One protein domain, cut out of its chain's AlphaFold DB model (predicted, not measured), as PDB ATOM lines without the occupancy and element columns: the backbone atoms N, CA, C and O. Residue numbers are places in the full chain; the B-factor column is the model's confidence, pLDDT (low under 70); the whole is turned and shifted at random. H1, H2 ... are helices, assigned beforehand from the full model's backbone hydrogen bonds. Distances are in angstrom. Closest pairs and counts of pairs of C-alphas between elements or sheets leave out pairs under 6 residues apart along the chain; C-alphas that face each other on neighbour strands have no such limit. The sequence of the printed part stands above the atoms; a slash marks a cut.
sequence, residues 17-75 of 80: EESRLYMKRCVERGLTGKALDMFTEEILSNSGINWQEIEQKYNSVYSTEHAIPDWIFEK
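AT A GLANCE: This is residues 17 to 75 of the 80 residues of an uncharacterized protein of Sphaerospermopsis reniformis (UniProt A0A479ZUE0). H1 packs on H2, the two crossing at a steep tilt of 67 degrees, and on H3 with its residues 17 to 21 alone, and a long link then reaches away to short H4; residues 64 to 72 stick out. The printed part has 59 residues with four named helices, H1 to H4, no named strand, and is all helix. It is only just loose, close to extended, with a radius of gyration of the C-alphas of 15.1 A, and elongated, spanning 44 by 24 by 14 A.

HOW THE PARTS SIT: H1, residues 17 to 28, touches H2, residues 34 to 44, at a steep tilt of 67 degrees, opposite ways; their closest C-alphas, of Met 23 and Leu 36, are 6.8 A apart. With residues 17 to 21 alone H1 touches H3, residues 51 to 58, at 66 degrees; the closest C-alphas, of Glu 17 and Ile 54, are 6.3 A apart. H4, residues 70 to 75, touches no helix. Each O i to N i+4 pair is within hydrogen-bond range in H1 and H3, 6 of 7 in H2, 1 of 2 in H4.

IN THESE COORDINATES: H1 begins at C-alpha 17 (57.203, 102.999, 72.854) and measures 16.3 A from first to last C-alpha, H2 14.1 A. H4 ends at C-alpha 75 (73.460, 78.578, 77.847).

THE WHOLE: The farthest C-alphas, of Glu 41 and Trp 71, are 44.2 A apart. The printed part has no cut, H3 to H4 is a long link, and no printed residue is under 70 in pLDDT.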
ATOM      1  N   GLU A  17      57.427 104.049  71.861       93.25
ATOM      2  CA  GLU A  17      57.203 102.999  72.854       93.25
ATOM      3  C   GLU A  17      58.501 102.520  73.511       93.25
ATOM      4  O   GLU A  17      58.531 102.345  74.727       93.25
ATOM      5  N   GLU A  18      59.580 102.383  72.737       90.81
ATOM      6  CA  GLU A  18      60.907 102.033  73.246       90.81
ATOM      7  C   GLU A  18      61.412 103.106  74.222       90.81
ATOM      8  O   GLU A  18      61.817 102.811  75.349       90.81
ATOM      9  N   SER A  19      61.287 104.376  73.831       91.69
ATOM     10  CA  SER A  19      61.667 105.524  74.659       91.69
ATOM     11  C   SER A  19      60.839 105.594  75.948       91.69
ATOM     12  O   SER A  19      61.372 105.851  77.030       91.69
ATOM     13  N   ARG A  20      59.528 105.326  75.865       94.19
ATOM     14  CA  ARG A  20      58.641 105.245  77.038       94.19
ATOM     15  C   ARG A  20      59.049 104.119  77.976       94.19
ATOM     16  O   ARG A  20      59.085 104.330  79.188       94.19
ATOM     17  N   LEU A  21      59.356 102.941  77.433       94.69
ATOM     18  CA  LEU A  21      59.787 101.799  78.231       94.69
ATOM     19  C   LEU A  21      61.108 102.097  78.944       94.69
ATOM     20  O   LEU A  21      61.221 101.837  80.141       94.69
ATOM     21  N   TYR A  22      62.073 102.705  78.251       93.25
ATOM     22  CA  TYR A  22      63.332 103.148  78.850       93.25
ATOM     23  C   TYR A  22      63.099 104.087  80.044       93.25
ATOM     24  O   TYR A  22      63.586 103.825  81.145       93.25
ATOM     25  N   MET A  23      62.286 105.133  79.862       95.56
ATOM     26  CA  MET A  23      61.972 106.094  80.926       95.56
ATOM     27  C   MET A  23      61.248 105.427  82.106       95.56
ATOM     28  O   MET A  23      61.603 105.676  83.259       95.56
ATOM     29  N   LYS A  24      60.308 104.505  81.844       96.06
ATOM     30  CA  LYS A  24      59.653 103.691  82.885       96.06
ATOM     31  C   LYS A  24      60.673 102.887  83.694       96.06
ATOM     32  O   LYS A  24      60.634 102.927  84.921       96.06
ATOM     33  N   ARG A  25      61.637 102.227  83.038       95.62
ATOM     34  CA  ARG A  25      62.717 101.489  83.726       95.62
ATOM     35  C   ARG A  25      63.614 102.404  84.560       95.62
ATOM     36  O   ARG A  25      64.072 101.992  85.624       95.62
ATOM     37  N   CYS A  26      63.871 103.633  84.115       96.88
ATOM     38  CA  CYS A  26      64.605 104.618  84.911       96.88
ATOM     39  C   CYS A  26      63.867 104.960  86.213       96.88
ATOM     40  O   CYS A  26      64.492 104.943  87.274       96.88
ATOM     41  N   VAL A  27      62.550 105.190  86.148       96.94
ATOM     42  CA  VAL A  27      61.713 105.434  87.337       96.94
ATOM     43  C   VAL A  27      61.714 104.219  88.271       96.94
ATOM     44  O   VAL A  27      61.956 104.368  89.465       96.94
ATOM     45  N   GLU A  28      61.526 103.005  87.744       96.19
ATOM     46  CA  GLU A  28      61.545 101.756  88.532       96.19
ATOM     47  C   GLU A  28      62.880 101.513  89.251       96.19
ATOM     48  O   GLU A  28      62.916 100.911  90.323       96.19
ATOM     49  N   ARG A  29      63.987 101.999  88.678       97.19
ATOM     50  CA  ARG A  29      65.328 101.954  89.284       97.19
ATOM     51  C   ARG A  29      65.575 103.069  90.305       97.19
ATOM     52  O   ARG A  29      66.671 103.142  90.855       97.19
ATOM     53  N   GLY A  30      64.594 103.935  90.548       97.69
ATOM     54  CA  GLY A  30      64.702 105.062  91.473       97.69
ATOM     55  C   GLY A  30      65.553 106.221  90.948       97.69
ATOM     56  O   GLY A  30      66.046 107.015  91.747       97.69
ATOM     57  N   LEU A  31      65.759 106.323  89.629       97.88
ATOM     58  CA  LEU A  31      66.401 107.496  89.034       97.88
ATOM     59  C   LEU A  31      65.448 108.696  89.089       97.88
ATOM     60  O   LEU A  31      64.230 108.541  89.030       97.88
ATOM     61  N   THR A  32      66.012 109.897  89.187       96.88
ATOM     62  CA  THR A  32      65.250 111.140  89.369       96.88
ATOM     63  C   THR A  32      65.749 112.250  88.450       96.88
ATOM     64  O   THR A  32      66.831 112.163  87.863       96.88
ATOM     65  N   GLY A  33      64.948 113.308  88.317       97.25
ATOM     66  CA  GLY A  33      65.290 114.511  87.570       97.25
ATOM     67  C   GLY A  33      64.127 115.005  86.718       97.25
ATOM     68  O   GLY A  33      63.214 114.251  86.396       97.25
ATOM     69  N   LYS A  34      64.214 116.263  86.277       97.75
ATOM     70  CA  LYS A  34      63.110 116.984  85.621       97.75
ATOM     71  C   LYS A  34      62.454 116.229  84.457       97.75
ATOM     72  O   LYS A  34      61.246 116.306  84.282       97.75
ATOM     73  N   ALA A  35      63.236 115.499  83.660       95.50
ATOM     74  CA  ALA A  35      62.701 114.706  82.553       95.50
ATOM     75  C   ALA A  35      61.855 113.508  83.027       95.50
ATOM     76  O   ALA A  35      60.849 113.189  82.401       95.50
ATOM     77  N   LEU A  36      62.245 112.858  84.129       97.81
ATOM     78  CA  LEU A  36      61.489 111.755  84.728       97.81
ATOM     79  C   LEU A  36      60.269 112.264  85.500       97.81
ATOM     80  O   LEU A  36      59.245 111.585  85.497       97.81
ATOM     81  N   ASP A  37      60.350 113.462  86.082       98.06
ATOM     82  CA  ASP A  37      59.204 114.128  86.710       98.06
ATOM     83  C   ASP A  37      58.115 114.396  85.656       98.06
ATOM     84  O   ASP A  37      56.994 113.910  85.784       98.06
ATOM     85  N   MET A  38      58.485 115.042  84.540       97.50
ATOM     86  CA  MET A  38      57.575 115.277  83.410       97.50
ATOM     87  C   MET A  38      57.026 113.970  82.827       97.50
ATOM     88  O   MET A  38      55.832 113.849  82.572       97.50
ATOM     89  N   PHE A  39      57.879 112.957  82.640       97.44
ATOM     90  CA  PHE A  39      57.435 111.645  82.164       97.44
ATOM     91  C   PHE A  39      56.418 111.000  83.115       97.44
ATOM     92  O   PHE A  39      55.424 110.435  82.656       97.44
ATOM     93  N   THR A  40      56.643 111.088  84.426       96.88
ATOM     94  CA  THR A  40      55.743 110.518  85.434       96.88
ATOM     95  C   THR A  40      54.380 111.209  85.404       96.88
ATOM     96  O   THR A  40      53.347 110.538  85.411       96.88
ATOM     97  N   GLU A  41      54.379 112.539  85.322       97.31
ATOM     98  CA  GLU A  41      53.165 113.354  85.322       97.31
ATOM     99  C   GLU A  41      52.354 113.218  84.031       97.31
ATOM    100  O   GLU A  41      51.131 113.097  84.096       97.31
ATOM    101  N   GLU A  42      53.006 113.209  82.869       96.38
ATOM    102  CA  GLU A  42      52.320 113.317  81.574       96.38
ATOM    103  C   GLU A  42      52.096 111.968  80.880       96.38
ATOM    104  O   GLU A  42      51.144 111.810  80.113       96.38
ATOM    105  N   ILE A  43      52.977 110.991  81.114       96.62
ATOM    106  CA  ILE A  43      52.998 109.734  80.356       96.62
ATOM    107  C   ILE A  43      52.707 108.537  81.255       96.62
ATOM    108  O   ILE A  43      51.839 107.737  80.923       96.62
ATOM    109  N   LEU A  44      53.394 108.396  82.392       95.38
ATOM    110  CA  LEU A  44      53.203 107.238  83.274       95.38
ATOM    111  C   LEU A  44      51.813 107.227  83.925       95.38
ATOM    112  O   LEU A  44      51.240 106.161  84.135       95.38
ATOM    113  N   SER A  45      51.259 108.409  84.201       93.75
ATOM    114  CA  SER A  45      49.905 108.600  84.734       93.75
ATOM    115  C   SER A  45      48.786 108.243  83.738       93.75
ATOM    116  O   SER A  45      47.628 108.103  84.135       93.75
ATOM    117  N   ASN A  46      49.106 108.087  82.448       95.00
ATOM    118  CA  ASN A  46      48.131 107.831  81.396       95.00
ATOM    119  C   ASN A  46      47.686 106.357  81.385       95.00
ATOM    120  O   ASN A  46      48.420 105.467  80.952       95.00
ATOM    121  N   SER A  47      46.440 106.108  81.792       93.44
ATOM    122  CA  SER A  47      45.837 104.768  81.840       93.44
ATOM    123  C   SER A  47      45.528 104.149  80.471       93.44
ATOM    124  O   SER A  47      45.202 102.967  80.401       93.44
ATOM    125  N   GLY A  48      45.630 104.916  79.383       96.19
ATOM    126  CA  GLY A  48      45.450 104.427  78.015       96.19
ATOM    127  C   GLY A  48      46.674 103.715  77.435       96.19
ATOM    128  O   GLY A  48      46.592 103.179  76.333       96.19
ATOM    129  N   ILE A  49      47.813 103.718  78.135       95.75
ATOM    130  CA  ILE A  49      49.038 103.063  77.667       95.75
ATOM    131  C   ILE A  49      49.054 101.602  78.125       95.75
ATOM    132  O   ILE A  49      49.083 101.307  79.320       95.75
ATOM    133  N   ASN A  50      49.103 100.681  77.161       96.38
ATOM    134  CA  ASN A  50      49.259  99.255  77.426       96.38
ATOM    135  C   ASN A  50      50.735  98.900  77.666       96.38
ATOM    136  O   ASN A  50      51.459  98.488  76.761       96.38
ATOM    137  N   TRP A  51      51.196  99.066  78.906       95.19
ATOM    138  CA  TRP A  51      52.586  98.782  79.273       95.19
ATOM    139  C   TRP A  51      52.992  97.321  79.066       95.19
ATOM    140  O   TRP A  51      54.148  97.062  78.748       95.19
ATOM    141  N   GLN A  52      52.058  96.378  79.216       94.62
ATOM    142  CA  GLN A  52      52.339  94.954  79.043       94.62
ATOM    143  C   GLN A  52      52.683  94.621  77.586       94.62
ATOM    144  O   GLN A  52      53.617  93.868  77.331       94.62
ATOM    145  N   GLU A  53      51.958  95.205  76.634       95.00
ATOM    146  CA  GLU A  53      52.207  95.030  75.200       95.00
ATOM    147  C   GLU A  53      53.541  95.654  74.775       95.00
ATOM    148  O   GLU A  53      54.330  95.018  74.075       95.00
ATOM    149  N   ILE A  54      53.844  96.857  75.277       94.69
ATOM    150  CA  ILE A  54      55.143  97.504  75.052       94.69
ATOM    151  C   ILE A  54      56.277  96.636  75.616       94.69
ATOM    152  O   ILE A  54      57.279  96.406  74.944       94.69
ATOM    153  N   GLU A  55      56.131  96.117  76.838       93.31
ATOM    154  CA  GLU A  55      57.134  95.229  77.431       93.31
ATOM    155  C   GLU A  55      57.322  93.953  76.609       93.31
ATOM    156  O   GLU A  55      58.458  93.587  76.337       93.31
ATOM    157  N   GLN A  56      56.251  93.311  76.143       91.31
ATOM    158  CA  GLN A  56      56.363  92.122  75.292       91.31
ATOM    159  C   GLN A  56      57.111  92.400  73.982       91.31
ATOM    160  O   GLN A  56      57.885  91.555  73.535       91.31
ATOM    161  N   LYS A  57      56.919  93.585  73.388       90.75
ATOM    162  CA  LYS A  57      57.577  93.980  72.136       90.75
ATOM    163  C   LYS A  57      59.089  94.166  72.292       90.75
ATOM    164  O   LYS A  57      59.834  93.713  71.430       90.75
ATOM    165  N   TYR A  58      59.543  94.815  73.366       89.81
ATOM    166  CA  TYR A  58      60.950  95.235  73.501       89.81
ATOM    167  C   TYR A  58      61.758  94.472  74.553       89.81
ATOM    168  O   TYR A  58      62.980  94.581  74.581       89.81
ATOM    169  N   ASN A  59      61.116  93.715  75.443       86.31
ATOM    170  CA  ASN A  59      61.786  92.979  76.518       86.31
ATOM    171  C   ASN A  59      62.005  91.507  76.146       86.31
ATOM    172  O   ASN A  59      61.738  90.619  76.952       86.31
ATOM    173  N   SER A  60      62.450  91.253  74.915       84.88
ATOM    174  CA  SER A  60      62.807  89.918  74.439       84.88
ATOM    175  C   SER A  60      64.033  89.976  73.533       84.88
ATOM    176  O   SER A  60      64.321  90.993  72.902       84.88
ATOM    177  N   VAL A  61      64.776  88.873  73.486       85.25
ATOM    178  CA  VAL A  61      65.845  88.670  72.508       85.25
ATOM    179  C   VAL A  61      65.291  87.780  71.402       85.25
ATOM    180  O   VAL A  61      64.763  86.704  71.680       85.25
ATOM    181  N   TYR A  62      65.407  88.214  70.146       84.25
ATOM    182  CA  TYR A  62      65.019  87.387  69.002       84.25
ATOM    183  C   TYR A  62      65.803  86.075  69.002       84.25
ATOM    184  O   TYR A  62      66.976  86.071  69.345       84.25
ATOM    185  N   SER A  63      65.181  84.974  68.585       83.56
ATOM    186  CA  SER A  63      65.822  83.650  68.569       83.56
ATOM    187  C   SER A  63      66.791  83.441  67.406       83.56
ATOM    188  O   SER A  63      67.640  82.558  67.469       83.56
ATOM    189  N   THR A  64      66.647  84.220  66.333       82.19
ATOM    190  CA  THR A  64      67.422  84.073  65.091       82.19
ATOM    191  C   THR A  64      68.186  85.335  64.706       82.19
ATOM    192  O   THR A  64      69.247  85.252  64.097       82.19
ATOM    193  N   GLU A  65      67.662  86.511  65.048       85.50
ATOM    194  CA  GLU A  65      68.193  87.812  64.632       85.50
ATOM    195  C   GLU A  65      68.896  88.498  65.809       85.50
ATOM    196  O   GLU A  65      68.486  89.549  66.296       85.50
ATOM    197  N   HIS A  66      69.962  87.864  66.303       88.44
ATOM    198  CA  HIS A  66      70.790  88.396  67.380       88.44
ATOM    199  C   HIS A  66      72.280  88.223  67.087       88.44
ATOM    200  O   HIS A  66      72.700  87.316  66.374       88.44
ATOM    201  N   ALA A  67      73.108  89.071  67.698       90.75
ATOM    202  CA  ALA A  67      74.568  88.991  67.591       90.75
ATOM    203  C   ALA A  67      75.229  88.246  68.769       90.75
ATOM    204  O   ALA A  67      76.456  88.229  68.882       90.75
ATOM    205  N   ILE A  68      74.437  87.655  69.676       89.25
ATOM    206  CA  ILE A  68      74.957  86.834  70.781       89.25
ATOM    207  C   ILE A  68      75.644  85.590  70.189       89.25
ATOM    208  O   ILE A  68      74.991  84.868  69.442       89.25
ATOM    209  N   PRO A  69      76.919  85.304  70.519       94.12
ATOM    210  CA  PRO A  69      77.587  84.088  70.064       94.12
ATOM    211  C   PRO A  69      76.833  82.818  70.480       94.12
ATOM    212  O   PRO A  69      76.455  82.696  71.647       94.12
ATOM    213  N   ASP A  70      76.703  81.846  69.573       92.38
ATOM    214  CA  ASP A  70      75.908  80.619  69.777       92.38
ATOM    215  C   ASP A  70      76.230  79.900  71.092       92.38
ATOM    216  O   ASP A  70      75.342  79.505  71.844       92.38
ATOM    217  N   TRP A  71      77.518  79.784  71.427       94.69
ATOM    218  CA  TRP A  71      77.970  79.100  72.642       94.69
ATOM    219  C   TRP A  71      77.545  79.799  73.945       94.69
ATOM    220  O   TRP A  71      77.517  79.156  74.999       94.69
ATOM    221  N   ILE A  72      77.256  81.105  73.894       93.88
ATOM    222  CA  ILE A  72      76.658  81.862  74.999       93.88
ATOM    223  C   ILE A  72      75.147  81.700  74.943       93.88
ATOM    224  O   ILE A  72      74.555  81.343  75.959       93.88
ATOM    225  N   PHE A  73      74.539  81.935  73.776       93.44
ATOM    226  CA  PHE A  73      73.087  81.923  73.601       93.44
ATOM    227  C   PHE A  73      72.469  80.601  74.066       93.44
ATOM    228  O   PHE A  73      71.550  80.600  74.879       93.44
ATOM    229  N   GLU A  74      73.065  79.472  73.683       92.75
ATOM    230  CA  GLU A  74      72.618  78.139  74.097       92.75
ATOM    231  C   GLU A  74      72.593  77.934  75.619       92.75
ATOM    232  O   GLU A  74      71.800  77.138  76.115       92.75
ATOM    233  N   LYS A  75      73.420  78.663  76.378       94.06
ATOM    234  CA  LYS A  75      73.460  78.578  77.847       94.06
ATOM    235  C   LYS A  75      72.438  79.474  78.540       94.06
ATOM    236  O   LYS A  75      72.181  79.263  79.722       94.06
TER     237      LYS A  75